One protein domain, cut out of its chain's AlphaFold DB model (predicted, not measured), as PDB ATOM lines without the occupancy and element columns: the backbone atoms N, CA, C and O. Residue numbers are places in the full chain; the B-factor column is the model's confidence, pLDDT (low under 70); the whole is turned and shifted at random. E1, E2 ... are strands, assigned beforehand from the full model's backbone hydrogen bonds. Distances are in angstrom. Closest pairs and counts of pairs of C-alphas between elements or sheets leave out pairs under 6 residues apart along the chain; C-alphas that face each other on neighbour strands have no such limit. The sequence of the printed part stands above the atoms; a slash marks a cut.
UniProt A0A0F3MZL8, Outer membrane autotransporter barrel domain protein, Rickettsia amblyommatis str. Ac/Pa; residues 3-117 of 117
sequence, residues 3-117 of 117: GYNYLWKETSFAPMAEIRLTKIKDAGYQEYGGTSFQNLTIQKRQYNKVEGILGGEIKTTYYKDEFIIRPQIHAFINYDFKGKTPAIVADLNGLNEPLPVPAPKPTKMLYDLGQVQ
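This is residues 3 to 117 of the 117 residues of the protein "Outer membrane autotransporter barrel domain protein" of Rickettsia amblyommatis str. Ac/Pa (UniProt A0A0F3MZL8). The domain is a long arched ribbon of antiparallel strands in one twisted layer, with the two long bent strands E2 and E4 side by side along much of its length, the short E1 beside one end of E2, and E7 and E9 following on the other side of E4 over part of its length. The small hairpin E5 and E6 extends one end of the ribbon, and the other end is looser, with the short pair E3 and E8 between long loops, residues 27 to 39 and 93 to 108. The printed part has 115 residues with nine named strands, E1 to E9 in order along the chain, and no named helix; its class is all strand. The main sheet has the order E1, E2, E4, E7, E9, antiparallel throughout, and E3 with E8 and E5 with E6 make two antiparallel sheets of two strands each. The whole is extended, a rod with spans of 75 by 32 by 18 A and a radius of gyration of the C-alphas of 23.5 A.

E1, residues 6 to 8, is an edge strand and forms a hairpin with E2, residues 11 to 26; N 6 and O 13 are 2.8 A apart, within hydrogen-bond range. E2 is antiparallel to E4, residues 45 to 60, at 167 degrees between their directions, and the C-alphas of Thr 11 and Thr 60, which face each other, are 4.2 A apart. Across this pair N 12 and O 59 are 2.7 A apart and N 26 and O 45 are 2.8 A apart, both within hydrogen-bond range. E2 bends by 54 degrees at residue 19, and E4 bends by 56 degrees at residue 48. E3, residues 40 to 42, runs on into E4 across a break of 2 residues, at 55 degrees. E3 is antiparallel to E8, residues 89 to 92, at 164 degrees, with N 41 and O 91 at 2.8 A. Residues 89 to 90 of E8 also pair, antiparallel, with residues 99 to 100. E4 runs on into E5, residues 62 to 64, at 42 degrees, and these two meet only through their link. E5 forms a hairpin with E6, residues 67 to 69, where N 62 and O 69 are 2.8 A apart. E6 runs on into E7, residues 72 to 80, at 19 degrees. E7 is antiparallel to E4 at 153 degrees, with N 52 and O 79 at 2.8 A. E9, residues 109 to 116, is the other edge strand and is antiparallel to E7 at 166 degrees, with N 76 and O 112 at 2.8 A. E1 and E9 are apart, and E4 and E6 are only just apart, with 8.1 A between their closest C-alphas.

E1 begins at C-alpha 6, (146.805, 130.168, -93.310), and is 6.4 A long. E2 measures 43.4 A and E4 measures 44.3 A from first to last C-alpha; C-alpha 26, where E2 ends, is at (183.328, 114.519, -81.769). E3 is 6.6 A long, E5 6.3 A, E6 6.4 A and E8 10.0 A. E7 measures 26.3 A and E9 23.2 A, and E9 ends at C-alpha 116, (152.373, 125.476, -75.408).

The two C-alphas farthest apart are those of Asp 65 and Asn 96, at 76.3 A. The printed part has no cut and ends at residue 117, the chain's last residue. The links from E2 to E3, 13 residues, and from E8 to E9, 16 residues, are long. The mean pLDDT of the printed part is 77.5, and 45 residues are under 70: residues 27 to 46, residues 83 to 106 and residue 117.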
ATOM      1  N   GLY A   3     157.307 127.466 -95.614       78.19
ATOM      2  CA  GLY A   3     156.011 127.243 -94.991       78.19
ATOM      3  C   GLY A   3     155.022 128.306 -95.434       78.19
ATOM      4  O   GLY A   3     155.422 129.373 -95.899       78.19
ATOM      5  N   TYR A   4     153.738 127.998 -95.314       83.25
ATOM      6  CA  TYR A   4     152.659 128.930 -95.627       83.25
ATOM      7  C   TYR A   4     151.789 129.083 -94.393       83.25
ATOM      8  O   TYR A   4     151.395 128.081 -93.815       83.25
ATOM      9  N   ASN A   5     151.496 130.314 -93.982       87.25
ATOM     10  CA  ASN A   5     150.575 130.549 -92.881       87.25
ATOM     11  C   ASN A   5     149.174 130.815 -93.442       87.25
ATOM     12  O   ASN A   5     148.977 131.746 -94.223       87.25
ATOM     13  N   TYR A   6     148.217 129.989 -93.037       88.50
ATOM     14  CA  TYR A   6     146.805 130.168 -93.310       88.50
ATOM     15  C   TYR A   6     146.077 130.629 -92.046       88.50
ATOM     16  O   TYR A   6     145.963 129.883 -91.072       88.50
ATOM     17  N   LEU A   7     145.550 131.852 -92.082       89.44
ATOM     18  CA  LEU A   7     144.716 132.398 -91.020       89.44
ATOM     19  C   LEU A   7     143.241 132.119 -91.321       89.44
ATOM     20  O   LEU A   7     142.704 132.566 -92.334       89.44
ATOM     21  N   TRP A   8     142.571 131.419 -90.412       87.62
ATOM     22  CA  TRP A   8     141.134 131.202 -90.424       87.62
ATOM     23  C   TRP A   8     140.516 131.686 -89.111       87.62
ATOM     24  O   TRP A   8     140.595 131.019 -88.079       87.62
ATOM     25  N   LYS A   9     139.878 132.862 -89.168       88.06
ATOM     26  CA  LYS A   9     139.362 133.580 -87.989       88.06
ATOM     27  C   LYS A   9     140.476 133.780 -86.948       88.06
ATOM     28  O   LYS A   9     141.545 134.265 -87.300       88.06
ATOM     29  N   GLU A  10     140.256 133.388 -85.694       88.81
ATOM     30  CA  GLU A  10     141.240 133.463 -84.614       88.81
ATOM     31  C   GLU A  10     142.219 132.274 -84.589       88.81
ATOM     32  O   GLU A  10     143.023 132.160 -83.662       88.81
ATOM     33  N   THR A  11     142.156 131.374 -85.578       89.12
ATOM     34  CA  THR A  11     143.039 130.207 -85.699       89.12
ATOM     35  C   THR A  11     144.014 130.367 -86.862       89.12
ATOM     36  O   THR A  11     143.624 130.629 -87.991       89.12
ATOM     37  N   SER A  12     145.297 130.170 -86.600       91.75
ATOM     38  CA  SER A  12     146.388 130.144 -87.570       91.75
ATOM     39  C   SER A  12     146.863 128.706 -87.744       91.75
ATOM     40  O   SER A  12     147.162 128.029 -86.763       91.75
ATOM     41  N   PHE A  13     146.991 128.267 -88.992       91.00
ATOM     42  CA  PHE A  13     147.591 126.995 -89.378       91.00
ATOM     43  C   PHE A  13     148.829 127.260 -90.229       91.00
ATOM     44  O   PHE A  13     148.737 127.907 -91.267       91.00
ATOM     45  N   ALA A  14     149.987 126.758 -89.811       92.38
ATOM     46  CA  ALA A  14     151.237 126.953 -90.534       92.38
ATOM     47  C   ALA A  14     151.904 125.605 -90.849       92.38
ATOM     48  O   ALA A  14     152.681 125.103 -90.034       92.38
ATOM     49  N   PRO A  15     151.617 124.998 -92.018       92.12
ATOM     50  CA  PRO A  15     152.406 123.898 -92.555       92.12
ATOM     51  C   PRO A  15     153.837 124.350 -92.863       92.12
ATOM     52  O   PRO A  15     154.068 125.438 -93.397       92.12
ATOM     53  N   MET A  16     154.798 123.485 -92.556       92.56
ATOM     54  CA  MET A  16     156.232 123.728 -92.663       92.56
ATOM     55  C   MET A  16     156.970 122.519 -93.240       92.56
ATOM     56  O   MET A  16     156.710 121.366 -92.892       92.56
ATOM     57  N   ALA A  17     157.953 122.821 -94.081       92.56
ATOM     58  CA  ALA A  17     158.939 121.888 -94.591       92.56
ATOM     59  C   ALA A  17     160.351 122.488 -94.470       92.56
ATOM     60  O   ALA A  17     160.604 123.650 -94.813       92.56
ATOM     61  N   GLU A  18     161.306 121.697 -93.992       90.94
ATOM     62  CA  GLU A  18     162.707 122.097 -93.849       90.94
ATOM     63  C   GLU A  18     163.637 120.951 -94.252       90.94
ATOM     64  O   GLU A  18     163.363 119.784 -93.993       90.94
ATOM     65  N   ILE A  19     164.765 121.296 -94.873       90.75
ATOM     66  CA  ILE A  19     165.913 120.399 -94.993       90.75
ATOM     67  C   ILE A  19     166.995 120.928 -94.057       90.75
ATOM     68  O   ILE A  19     167.383 122.094 -94.158       90.75
ATOM     69  N   ARG A  20     167.492 120.067 -93.171       89.19
ATOM     70  CA  ARG A  20     168.513 120.388 -92.175       89.19
ATOM     71  C   ARG A  20     169.799 119.620 -92.454       89.19
ATOM     72  O   ARG A  20     169.798 118.407 -92.647       89.19
ATOM     73  N   LEU A  21     170.913 120.345 -92.466       87.12
ATOM     74  CA  LEU A  21     172.254 119.797 -92.657       87.12
ATOM     75  C   LEU A  21     173.056 120.003 -91.375       87.12
ATOM     76  O   LEU A  21     173.381 121.135 -91.023       87.12
ATOM     77  N   THR A  22     173.412 118.911 -90.705       83.38
ATOM     78  CA  THR A  22     174.130 118.965 -89.425       83.38
ATOM     79  C   THR A  22     175.482 118.282 -89.570       83.38
ATOM     80  O   THR A  22     175.563 117.112 -89.946       83.38
ATOM     81  N   LYS A  23     176.571 118.991 -89.260       81.94
ATOM     82  CA  LYS A  23     177.917 118.410 -89.194       81.94
ATOM     83  C   LYS A  23     178.302 118.210 -87.738       81.94
ATOM     84  O   LYS A  23     178.495 119.181 -87.016       81.94
ATOM     85  N   ILE A  24     178.440 116.956 -87.328       77.00
ATOM     86  CA  ILE A  24     178.806 116.595 -85.960       77.00
ATOM     87  C   ILE A  24     180.287 116.229 -85.953       77.00
ATOM     88  O   ILE A  24     180.739 115.382 -86.733       77.00
ATOM     89  N   LYS A  25     181.038 116.908 -85.086       74.62
ATOM     90  CA  LYS A  25     182.447 116.643 -84.804       74.62
ATOM     91  C   LYS A  25     182.553 116.240 -83.341       74.62
ATOM     92  O   LYS A  25     182.140 117.007 -82.480       74.62
ATOM     93  N   ASP A  26     183.089 115.059 -83.098       70.50
ATOM     94  CA  ASP A  26     183.328 114.519 -81.769       70.50
ATOM     95  C   ASP A  26     184.834 114.438 -81.518       70.50
ATOM     96  O   ASP A  26     185.600 113.977 -82.381       70.50
ATOM     97  N   ALA A  27     185.258 114.923 -80.358       63.47
ATOM     98  CA  ALA A  27     186.646 114.868 -79.941       63.47
ATOM     99  C   ALA A  27     186.888 113.495 -79.307       63.47
ATOM    100  O   ALA A  27     186.395 113.208 -78.225       63.47
ATOM    101  N   GLY A  28     187.634 112.642 -80.011       64.56
ATOM    102  CA  GLY A  28     188.102 111.366 -79.480       64.56
ATOM    103  C   GLY A  28     188.846 111.552 -78.157       64.56
ATOM    104  O   GLY A  28     189.485 112.586 -77.940       64.56
ATOM    105  N   TYR A  29     188.742 110.555 -77.288       66.00
ATOM    106  CA  TYR A  29     189.312 110.567 -75.948       66.00
ATOM    107  C   TYR A  29     190.393 109.499 -75.832       66.00
ATOM    108  O   TYR A  29     190.259 108.412 -76.390       66.00
ATOM    109  N   GLN A  30     191.458 109.816 -75.109       63.62
ATOM    110  CA  GLN A  30     192.525 108.878 -74.801       63.62
ATOM    111  C   GLN A  30     192.705 108.846 -73.289       63.62
ATOM    112  O   GLN A  30     192.965 109.880 -72.669       63.62
ATOM    113  N   GLU A  31     192.559 107.660 -72.711       62.16
ATOM    114  CA  GLU A  31     192.860 107.430 -71.306       62.16
ATOM    115  C   GLU A  31     194.376 107.381 -71.112       62.16
ATOM    116  O   GLU A  31     195.091 106.662 -71.813       62.16
ATOM    117  N   TYR A  32     194.868 108.152 -70.146       61.00
ATOM    118  CA  TYR A  32     196.254 108.098 -69.694       61.00
ATOM    119  C   TYR A  32     196.263 107.513 -68.278       61.00
ATOM    120  O   TYR A  32     196.240 108.246 -67.291       61.00
ATOM    121  N   GLY A  33     196.233 106.181 -68.181       52.25
ATOM    122  CA  GLY A  33     196.409 105.446 -66.929       52.25
ATOM    123  C   GLY A  33     197.879 105.083 -66.706       52.25
ATOM    124  O   GLY A  33     198.607 104.797 -67.654       52.25
ATOM    125  N   GLY A  34     198.335 105.085 -65.449       50.34
ATOM    126  CA  GLY A  34     199.730 104.835 -65.041       50.34
ATOM    127  C   GLY A  34     200.277 103.420 -65.297       50.34
ATOM    128  O   GLY A  34     201.320 103.070 -64.751       50.34
ATOM    129  N   THR A  35     199.602 102.603 -66.107       55.94
ATOM    130  CA  THR A  35     200.042 101.271 -66.537       55.94
ATOM    131  C   THR A  35     199.992 101.185 -68.066       55.94
ATOM    132  O   THR A  35     198.964 101.367 -68.709       55.94
ATOM    133  N   SER A  36     201.142 100.905 -68.677       55.41
ATOM    134  CA  SER A  36     201.423 101.066 -70.113       55.41
ATOM    135  C   SER A  36     200.679 100.122 -71.075       55.41
ATOM    136  O   SER A  36     200.880 100.228 -72.282       55.41
ATOM    137  N   PHE A  37     199.825  99.219 -70.579       55.78
ATOM    138  CA  PHE A  37     199.250  98.105 -71.355       55.78
ATOM    139  C   PHE A  37     197.710  98.051 -71.367       55.78
ATOM    140  O   PHE A  37     197.146  97.026 -71.736       55.78
ATOM    141  N   GLN A  38     197.016  99.104 -70.912       55.44
ATOM    142  CA  GLN A  38     195.539  99.139 -70.869       55.44
ATOM    143  C   GLN A  38     194.938 100.501 -71.249       55.44
ATOM    144  O   GLN A  38     193.783 100.778 -70.946       55.44
ATOM    145  N   ASN A  39     195.698 101.373 -71.912       59.25
ATOM    146  CA  ASN A  39     195.174 102.680 -72.307       59.25
ATOM    147  C   ASN A  39     194.191 102.522 -73.477       59.25
ATOM    148  O   ASN A  39     194.576 102.039 -74.548       59.25
ATOM    149  N   LEU A  40     192.939 102.935 -73.268       60.78
ATOM    150  CA  LEU A  40     191.890 102.944 -74.282       60.78
ATOM    151  C   LEU A  40     191.931 104.255 -75.077       60.78
ATOM    152  O   LEU A  40     191.886 105.349 -74.508       60.78
ATOM    153  N   THR A  41     191.988 104.146 -76.403       63.72
ATOM    154  CA  THR A  41     191.909 105.286 -77.322       63.72
ATOM    155  C   THR A  41     190.630 105.190 -78.143       63.72
ATOM    156  O   THR A  41     190.436 104.262 -78.927       63.72
ATOM    157  N   ILE A  42     189.751 106.177 -77.986       64.81
ATOM    158  CA  ILE A  42     188.544 106.347 -78.791       64.81
ATOM    159  C   ILE A  42     188.864 107.344 -79.906       64.81
ATOM    160  O   ILE A  42     189.185 108.505 -79.644       64.81
ATOM    161  N   GLN A  43     188.772 106.910 -81.164       64.31
ATOM    162  CA  GLN A  43     189.115 107.759 -82.309       64.31
ATOM    163  C   GLN A  43     188.109 108.910 -82.528       64.31
ATOM    164  O   GLN A  43     186.912 108.790 -82.265       64.31
ATOM    165  N   LYS A  44     188.600 110.044 -83.059       61.38
ATOM    166  CA  LYS A  44     187.784 111.229 -83.403       61.38
ATOM    167  C   LYS A  44     186.689 110.879 -84.415       61.38
ATOM    168  O   LYS A  44     186.956 110.249 -85.435       61.38
ATOM    169  N   ARG A  45     185.472 111.385 -84.191       67.12
ATOM    170  CA  ARG A  45     184.300 111.101 -85.035       67.12
ATOM    171  C   ARG A  45     183.909 112.335 -85.839       67.12
ATOM    172  O   ARG A  45     183.657 113.393 -85.272       67.12
ATOM    173  N   GLN A  46     183.784 112.211 -87.157       66.06
ATOM    174  CA  GLN A  46     183.155 113.247 -87.978       66.06
ATOM    175  C   GLN A  46     182.112 112.621 -88.892       66.06
ATOM    176  O   GLN A  46     182.429 111.768 -89.717       66.06
ATOM    177  N   TYR A  47     180.870 113.086 -88.789       73.75
ATOM    178  CA  TYR A  47     179.819 112.676 -89.709       73.75
ATOM    179  C   TYR A  47     178.860 113.824 -90.003       73.75
ATOM    180  O   TYR A  47     178.632 114.714 -89.186       73.75
ATOM    181  N   ASN A  48     178.320 113.799 -91.218       77.94
ATOM    182  CA  ASN A  48     177.301 114.748 -91.656       77.94
ATOM    183  C   ASN A  48     175.956 114.027 -91.650       77.94
ATOM    184  O   ASN A  48     175.880 112.940 -92.231       77.94
ATOM    185  N   LYS A  49     174.937 114.646 -91.065       81.38
ATOM    186  CA  LYS A  49     173.541 114.217 -91.056       81.38
ATOM    187  C   LYS A  49     172.735 115.116 -91.998       81.38
ATOM    188  O   LYS A  49     172.999 116.317 -92.067       81.38
ATOM    189  N   VAL A  50     171.807 114.522 -92.746       87.44
ATOM    190  CA  VAL A  50     170.906 115.235 -93.662       87.44
ATOM    191  C   VAL A  50     169.491 114.837 -93.288       87.44
ATOM    192  O   VAL A  50     169.137 113.668 -93.415       87.44
ATOM    193  N   GLU A  51     168.707 115.792 -92.806       89.88
ATOM    194  CA  GLU A  51     167.373 115.549 -92.268       89.88
ATOM    195  C   GLU A  51     166.322 116.308 -93.075       89.88
ATOM    196  O   GLU A  51     166.529 117.459 -93.452       89.88
ATOM    197  N   GLY A  52     165.196 115.657 -93.346       91.31
ATOM    198  CA  GLY A  52     163.986 116.278 -93.867       91.31
ATOM    199  C   GLY A  52     162.977 116.415 -92.745       91.31
ATOM    200  O   GLY A  52     162.724 115.453 -92.029       91.31
ATOM    201  N   ILE A  53     162.416 117.599 -92.584       93.62
ATOM    202  CA  ILE A  53     161.467 117.930 -91.530       93.62
ATOM    203  C   ILE A  53     160.174 118.345 -92.207       93.62
ATOM    204  O   ILE A  53     160.180 119.230 -93.065       93.62
ATOM    205  N   LEU A  54     159.079 117.702 -91.830       94.06
ATOM    206  CA  LEU A  54     157.742 117.992 -92.330       94.06
ATOM    207  C   LEU A  54     156.790 118.078 -91.151       94.06
ATOM    208  O   LEU A  54     156.791 117.206 -90.288       94.06
ATOM    209  N   GLY A  55     155.966 119.114 -91.113       93.25
ATOM    210  CA  GLY A  55     155.029 119.284 -90.019       93.25
ATOM    211  C   GLY A  55     154.292 120.599 -90.088       93.25
ATOM    212  O   GLY A  55     154.164 121.201 -91.151       93.25
ATOM    213  N   GLY A  56     153.808 121.052 -88.946       93.19
ATOM    214  CA  GLY A  56     153.156 122.339 -88.849       93.19
ATOM    215  C   GLY A  56     152.718 122.664 -87.437       93.19
ATOM    216  O   GLY A  56     152.798 121.842 -86.523       93.19
ATOM    217  N   GLU A  57     152.240 123.887 -87.283       93.44
ATOM    218  CA  GLU A  57     151.689 124.380 -86.028       93.44
ATOM    219  C   GLU A  57     150.263 124.902 -86.215       93.44
ATOM    220  O   GLU A  57     149.900 125.429 -87.271       93.44
ATOM    221  N   ILE A  58     149.464 124.750 -85.164       92.38
ATOM    222  CA  ILE A  58     148.131 125.325 -85.021       92.38
ATOM    223  C   ILE A  58     148.171 126.256 -83.819       92.38
ATOM    224  O   ILE A  58     148.602 125.859 -82.737       92.38
ATOM    225  N   LYS A  59     147.720 127.492 -84.000       92.44
ATOM    226  CA  LYS A  59     147.619 128.503 -82.945       92.44
ATOM    227  C   LYS A  59     146.208 129.051 -82.953       92.44
ATOM    228  O   LYS A  59     145.780 129.538 -83.992       92.44
ATOM    229  N   THR A  60     145.503 129.029 -81.831       90.25
ATOM    230  CA  THR A  60     144.190 129.683 -81.720       90.25
ATOM    231  C   THR A  60     144.253 130.770 -80.665       90.25
ATOM    232  O   THR A  60     144.960 130.629 -79.676       90.25
ATOM    233  N   THR A  61     143.518 131.860 -80.863       90.19
ATOM    234  CA  THR A  61     143.324 132.890 -79.842       90.19
ATOM    235  C   THR A  61     141.867 132.901 -79.401       90.19
ATOM    236  O   THR A  61     140.977 133.171 -80.196       90.19
ATOM    237  N   TYR A  62     141.620 132.625 -78.125       86.62
ATOM    238  CA  TYR A  62     140.306 132.756 -77.511       86.62
ATOM    239  C   TYR A  62     140.276 134.004 -76.636       86.62
ATOM    240  O   TYR A  62     141.087 134.154 -75.721       86.62
ATOM    241  N   TYR A  63     139.322 134.883 -76.918       86.69
ATOM    242  CA  TYR A  63     139.029 136.056 -76.106       86.69
ATOM    243  C   TYR A  63     137.855 135.719 -75.189       86.69
ATOM    244  O   TYR A  63     136.784 135.358 -75.676       86.69
ATOM    245  N   LYS A  64     138.051 135.797 -73.872       82.88
ATOM    246  CA  LYS A  64     137.001 135.550 -72.883       82.88
ATOM    247  C   LYS A  64     137.050 136.648 -71.825       82.88
ATOM    248  O   LYS A  64     137.862 136.549 -70.920       82.88
ATOM    249  N   ASP A  65     136.205 137.667 -71.969       84.44
ATOM    250  CA  ASP A  65     136.058 138.846 -71.097       84.44
ATOM    251  C   ASP A  65     137.383 139.411 -70.536       84.44
ATOM    252  O   ASP A  65     137.985 140.287 -71.152       84.44
ATOM    253  N   GLU A  66     137.863 138.900 -69.399       83.75
ATOM    254  CA  GLU A  66     139.084 139.347 -68.706       83.75
ATOM    255  C   GLU A  66     140.363 138.564 -69.073       83.75
ATOM    256  O   GLU A  66     141.462 138.938 -68.665       83.75
ATOM    257  N   PHE A  67     140.256 137.483 -69.852       81.00
ATOM    258  CA  PHE A  67     141.362 136.582 -70.179       81.00
ATOM    259  C   PHE A  67     141.510 136.351 -71.685       81.00
ATOM    260  O   PHE A  67     140.544 136.169 -72.429       81.00
ATOM    261  N   ILE A  68     142.766 136.286 -72.129       88.56
ATOM    262  CA  ILE A  68     143.137 135.853 -73.477       88.56
ATOM    263  C   ILE A  68     143.857 134.513 -73.338       88.56
ATOM    264  O   ILE A  68     144.906 134.442 -72.704       88.56
ATOM    265  N   ILE A  69     143.309 133.462 -73.946       88.44
ATOM    266  CA  ILE A  69     143.903 132.120 -73.950       88.44
ATOM    267  C   ILE A  69     144.439 131.843 -75.352       88.44
ATOM    268  O   ILE A  69     143.724 132.026 -76.339       88.44
ATOM    269  N   ARG A  70     145.698 131.410 -75.455       90.44
ATOM    270  CA  ARG A  70     146.367 131.159 -76.739       90.44
ATOM    271  C   ARG A  70     146.940 129.746 -76.812       90.44
ATOM    272  O   ARG A  70     148.155 129.598 -76.710       90.44
ATOM    273  N   PRO A  71     146.103 128.706 -76.983       90.38
ATOM    274  CA  PRO A  71     146.627 127.366 -77.188       90.38
ATOM    275  C   PRO A  71     147.443 127.308 -78.481       90.38
ATOM    276  O   PRO A  71     147.014 127.784 -79.540       90.38
ATOM    277  N   GLN A  72     148.607 126.677 -78.394       91.81
ATOM    278  CA  GLN A  72     149.445 126.361 -79.541       91.81
ATOM    279  C   GLN A  72     149.795 124.880 -79.505       91.81
ATOM    280  O   GLN A  72     150.204 124.367 -78.470       91.81
ATOM    281  N   ILE A  73     149.657 124.207 -80.641       93.69
ATOM    282  CA  ILE A  73     150.024 122.804 -80.833       93.69
ATOM    283  C   ILE A  73     150.958 122.728 -82.035       93.69
ATOM    284  O   ILE A  73     150.732 123.402 -83.041       93.69
ATOM    285  N   HIS A  74     151.992 121.898 -81.956       93.62
ATOM    286  CA  HIS A  74     152.888 121.626 -83.076       93.62
ATOM    287  C   HIS A  74     153.099 120.128 -83.260       93.62
ATOM    288  O   HIS A  74     153.126 119.372 -82.291       93.62
ATOM    289  N   ALA A  75     153.255 119.712 -84.512       94.12
ATOM    290  CA  ALA A  75     153.551 118.334 -84.876       94.12
ATOM    291  C   ALA A  75     154.560 118.304 -86.028       94.12
ATOM    292  O   ALA A  75     154.309 118.896 -87.079       94.12
ATOM    293  N   PHE A  76     155.671 117.591 -85.852       94.00
ATOM    294  CA  PHE A  76     156.715 117.422 -86.856       94.00
ATOM    295  C   PHE A  76     157.195 115.980 -86.959       94.00
ATOM    296  O   PHE A  76     157.263 115.235 -85.982       94.00
ATOM    297  N   ILE A  77     157.580 115.610 -88.173       92.69
ATOM    298  CA  ILE A  77     158.242 114.364 -88.525       92.69
ATOM    299  C   ILE A  77     159.613 114.736 -89.075       92.69
ATOM    300  O   ILE A  77     159.719 115.432 -90.084       92.69
ATOM    301  N   ASN A  78     160.655 114.236 -88.425       92.31
ATOM    302  CA  ASN A  78     162.041 114.387 -88.839       92.31
ATOM    303  C   ASN A  78     162.528 113.058 -89.421       92.31
ATOM    304  O   ASN A  78     162.490 112.030 -88.744       92.31
ATOM    305  N   TYR A  79     163.005 113.075 -90.660       89.06
ATOM    306  CA  TYR A  79     163.529 111.917 -91.375       89.06
ATOM    307  C   TYR A  79     165.019 112.090 -91.673       89.06
ATOM    308  O   TYR A  79     165.401 113.035 -92.356       89.06
ATOM    309  N   ASP A  80     165.868 111.172 -91.209       88.38
ATOM    310  CA  ASP A  80     167.294 111.151 -91.556       88.38
ATOM    311  C   ASP A  80     167.508 110.403 -92.880       88.38
ATOM    312  O   ASP A  80     167.451 109.172 -92.936       88.38
ATOM    313  N   PHE A  81     167.806 111.150 -93.946       83.12
ATOM    314  CA  PHE A  81     168.047 110.605 -95.285       83.12
ATOM    315  C   PHE A  81     169.322 109.775 -95.380       83.12
ATOM    316  O   PHE A  81     169.453 108.928 -96.264       83.12
ATOM    317  N   LYS A  82     170.299 110.039 -94.512       77.88
ATOM    318  CA  LYS A  82     171.594 109.376 -94.586       77.88
ATOM    319  C   LYS A  82     171.581 108.080 -93.793       77.88
ATOM    320  O   LYS A  82     172.212 107.118 -94.224       77.88
ATOM    321  N   GLY A  83     170.909 108.065 -92.639       65.38
ATOM    322  CA  GLY A  83     170.785 106.891 -91.772       65.38
ATOM    323  C   GLY A  83     172.132 106.262 -91.399       65.38
ATOM    324  O   GLY A  83     172.202 105.056 -91.169       65.38
ATOM    325  N   LYS A  84     173.219 107.046 -91.405       62.91
ATOM    326  CA  LYS A  84     174.574 106.563 -91.129       62.91
ATOM    327  C   LYS A  84     174.919 106.844 -89.681       62.91
ATOM    328  O   LYS A  84     175.156 107.995 -89.317       62.91
ATOM    329  N   THR A  85     175.036 105.785 -88.892       61.50
ATOM    330  CA  THR A  85     175.752 105.866 -87.627       61.50
ATOM    331  C   THR A  85     177.246 105.835 -87.923       61.50
ATOM    332  O   THR A  85     177.709 104.919 -88.605       61.50
ATOM    333  N   PRO A  86     178.030 106.809 -87.455       60.97
ATOM    334  CA  PRO A  86     179.479 106.685 -87.519       60.97
ATOM    335  C   PRO A  86     179.940 105.480 -86.681       60.97
ATOM    336  O   PRO A  86     179.519 105.319 -85.532       60.97
ATOM    337  N   ALA A  87     180.795 104.644 -87.270       58.81
ATOM    338  CA  ALA A  87     181.429 103.536 -86.568       58.81
ATOM    339  C   ALA A  87     182.255 104.073 -85.390       58.81
ATOM    340  O   ALA A  87     182.920 105.105 -85.515       58.81
ATOM    341  N   ILE A  88     182.176 103.394 -84.248       63.06
ATOM    342  CA  ILE A  88     183.026 103.680 -83.094       63.06
ATOM    343  C   ILE A  88     184.222 102.746 -83.217       63.06
ATOM    344  O   ILE A  88     184.049 101.531 -83.222       63.06
ATOM    345  N   VAL A  89     185.413 103.321 -83.358       63.41
ATOM    346  CA  VAL A  89     186.670 102.569 -83.331       63.41
ATOM    347  C   VAL A  89     187.300 102.808 -81.968       63.41
ATOM    348  O   VAL A  89     187.568 103.958 -81.606       63.41
ATOM    349  N   ALA A  90     187.461 101.727 -81.209       60.78
ATOM    350  CA  ALA A  90     188.110 101.727 -79.909       60.78
ATOM    351  C   ALA A  90     189.344 100.829 -79.984       60.78
ATOM    352  O   ALA A  90     189.225  99.623 -80.202       60.78
ATOM    353  N   ASP A  91     190.512 101.433 -79.803       65.00
ATOM    354  CA  ASP A  91     191.794 100.738 -79.811       65.00
ATOM    355  C   ASP A  91     192.303 100.616 -78.374       65.00
ATOM    356  O   ASP A  91     192.339 101.602 -77.632       65.00
ATOM    357  N   LEU A  92     192.685  99.400 -77.974       63.47
ATOM    358  CA  LEU A  92     193.302  99.136 -76.678       63.47
ATOM    359  C   LEU A  92     194.802  98.911 -76.874       63.47
ATOM    360  O   LEU A  92     195.210  97.978 -77.566       63.47
ATOM    361  N   ASN A  93     195.627  99.743 -76.237       61.81
ATOM    362  CA  ASN A  93     197.081  99.618 -76.325       61.81
ATOM    363  C   ASN A  93     197.545  98.265 -75.760       61.81
ATOM    364  O   ASN A  93     197.480  98.050 -74.553       61.81
ATOM    365  N   GLY A  94     198.029  97.373 -76.630       60.53
ATOM    366  CA  GLY A  94     198.465  96.013 -76.276       60.53
ATOM    367  C   GLY A  94     197.732  94.895 -77.026       60.53
ATOM    368  O   GLY A  94     198.222  93.768 -77.042       60.53
ATOM    369  N   LEU A  95     196.611  95.198 -77.694       62.56
ATOM    370  CA  LEU A  95     196.000  94.332 -78.707       62.56
ATOM    371  C   LEU A  95     196.360  94.820 -80.118       62.56
ATOM    372  O   LEU A  95     196.390  96.019 -80.377       62.56
ATOM    373  N   ASN A  96     196.600  93.883 -81.041       62.00
ATOM    374  CA  ASN A  96     196.834  94.194 -82.460       62.00
ATOM    375  C   ASN A  96     195.538  94.492 -83.236       62.00
ATOM    376  O   ASN A  96     195.611  94.946 -84.375       62.00
ATOM    377  N   GLU A  97     194.367  94.232 -82.645       65.44
ATOM    378  CA  GLU A  97     193.067  94.391 -83.301       65.44
ATOM    379  C   GLU A  97     192.146  95.341 -82.511       65.44
ATOM    380  O   GLU A  97     192.090  95.243 -81.279       65.44
ATOM    381  N   PRO A  98     191.407  96.241 -83.194       64.12
ATOM    382  CA  PRO A  98     190.420  97.115 -82.566       64.12
ATOM    383  C   PRO A  98     189.305  96.315 -81.893       64.12
ATOM    384  O   PRO A  98     188.853  95.288 -82.406       64.12
ATOM    385  N   LEU A  99     188.786  96.824 -80.778       64.38
ATOM    386  CA  LEU A  99     187.655  96.196 -80.108       64.38
ATOM    387  C   LEU A  99     186.370  96.381 -80.937       64.38
ATOM    388  O   LEU A  99     186.084  97.495 -81.394       64.38
ATOM    389  N   PRO A 100     185.548  95.328 -81.106       60.12
ATOM    390  CA  PRO A 100     184.273  95.441 -81.797       60.12
ATOM    391  C   PRO A 100     183.285  96.223 -80.926       60.12
ATOM    392  O   PRO A 100     182.634  95.670 -80.041       60.12
ATOM    393  N   VAL A 101     183.154  97.526 -81.177       64.56
ATOM    394  CA  VAL A 101     182.136  98.347 -80.519       64.56
ATOM    395  C   VAL A 101     180.851  98.296 -81.346       64.56
ATOM    396  O   VAL A 101     180.860  98.704 -82.512       64.56
ATOM    397  N   PRO A 102     179.721  97.829 -80.782       63.50
ATOM    398  CA  PRO A 102     178.452  97.874 -81.487       63.50
ATOM    399  C   PRO A 102     178.092  99.332 -81.787       63.50
ATOM    400  O   PRO A 102     177.924 100.154 -80.885       63.50
ATOM    401  N   ALA A 103     177.981  99.666 -83.072       64.50
ATOM    402  CA  ALA A 103     177.568 100.999 -83.479       64.50
ATOM    403  C   ALA A 103     176.109 101.246 -83.045       64.50
ATOM    404  O   ALA A 103     175.260 100.365 -83.229       64.50
ATOM    405  N   PRO A 104     175.777 102.434 -82.503       65.94
ATOM    406  CA  PRO A 104     174.397 102.749 -82.159       65.94
ATOM    407  C   PRO A 104     173.486 102.631 -83.387       65.94
ATOM    408  O   PRO A 104     173.858 103.013 -84.498       65.94
ATOM    409  N   LYS A 105     172.272 102.101 -83.223       68.75
ATOM    410  CA  LYS A 105     171.320 102.038 -84.341       68.75
ATOM    411  C   LYS A 105     170.887 103.462 -84.728       68.75
ATOM    412  O   LYS A 105     170.557 104.245 -83.838       68.75
ATOM    413  N   PRO A 106     170.881 103.813 -86.024       68.69
ATOM    414  CA  PRO A 106     170.478 105.144 -86.455       68.69
ATOM    415  C   PRO A 106     168.962 105.311 -86.309       68.69
ATOM    416  O   PRO A 106     168.187 104.492 -86.812       68.69
ATOM    417  N   THR A 107     168.529 106.398 -85.671       76.75
ATOM    418  CA  THR A 107     167.118 106.801 -85.647       76.75
ATOM    419  C   THR A 107     166.758 107.431 -86.987       76.75
ATOM    420  O   THR A 107     167.134 108.568 -87.264       76.75
ATOM    421  N   LYS A 108     166.043 106.681 -87.831       83.69
ATOM    422  CA  LYS A 108     165.629 107.148 -89.164       83.69
ATOM    423  C   LYS A 108     164.466 108.137 -89.126       83.69
ATOM    424  O   LYS A 108     164.390 108.994 -89.993       83.69
ATOM    425  N   MET A 109     163.566 107.990 -88.156       86.25
ATOM    426  CA  MET A 109     162.358 108.803 -88.016       86.25
ATOM    427  C   MET A 109     162.190 109.242 -86.568       86.25
ATOM    428  O   MET A 109     162.294 108.415 -85.662       86.25
ATOM    429  N   LEU A 110     161.918 110.527 -86.365       89.25
ATOM    430  CA  LEU A 110     161.589 111.112 -85.072       89.25
ATOM    431  C   LEU A 110     160.303 111.926 -85.200       89.25
ATOM    432  O   LEU A 110     160.151 112.697 -86.142       89.25
ATOM    433  N   TYR A 111     159.401 111.742 -84.243       90.00
ATOM    434  CA  TYR A 111     158.137 112.463 -84.150       90.00
ATOM    435  C   TYR A 111     158.238 113.462 -82.998       90.00
ATOM    436  O   TYR A 111     158.608 113.079 -81.890       90.00
ATOM    437  N   ASP A 112     157.931 114.723 -83.270       90.62
ATOM    438  CA  ASP A 112     157.899 115.809 -82.291       90.62
ATOM    439  C   ASP A 112     156.470 116.342 -82.221       90.62
ATOM    440  O   ASP A 112     155.974 116.926 -83.183       90.62
ATOM    441  N   LEU A 113     155.792 116.074 -81.108       91.19
ATOM    442  CA  LEU A 113     154.435 116.523 -80.836       91.19
ATOM    443  C   LEU A 113     154.450 117.294 -79.520       91.19
ATOM    444  O   LEU A 113     154.886 116.764 -78.497       91.19
ATOM    445  N   GLY A 114     153.938 118.519 -79.536       90.81
ATOM    446  CA  GLY A 114     153.925 119.364 -78.352       90.81
ATOM    447  C   GLY A 114     152.783 120.365 -78.338       90.81
ATOM    448  O   GLY A 114     152.118 120.609 -79.344       90.81
ATOM    449  N   GLN A 115     152.567 120.934 -77.156       86.38
ATOM    450  CA  GLN A 115     151.639 122.032 -76.925       86.38
ATOM    451  C   GLN A 115     152.304 123.088 -76.039       86.38
ATOM    452  O   GLN A 115     153.064 122.741 -75.133       86.38
ATOM    453  N   VAL A 116     152.014 124.362 -76.292       72.25
ATOM    454  CA  VAL A 116     152.373 125.476 -75.408       72.25
ATOM    455  C   VAL A 116     151.117 125.840 -74.618       72.25
ATOM    456  O   VAL A 116     150.069 126.086 -75.226       72.25
ATOM    457  N   GLN A 117     151.221 125.781 -73.285       56.69
ATOM    458  CA  GLN A 117     150.163 126.143 -72.331       56.69
ATOM    459  C   GLN A 117     150.170 127.641 -72.044       56.69
ATOM    460  O   GLN A 117     151.283 128.196 -71.893       56.69
TER     461      GLN A 117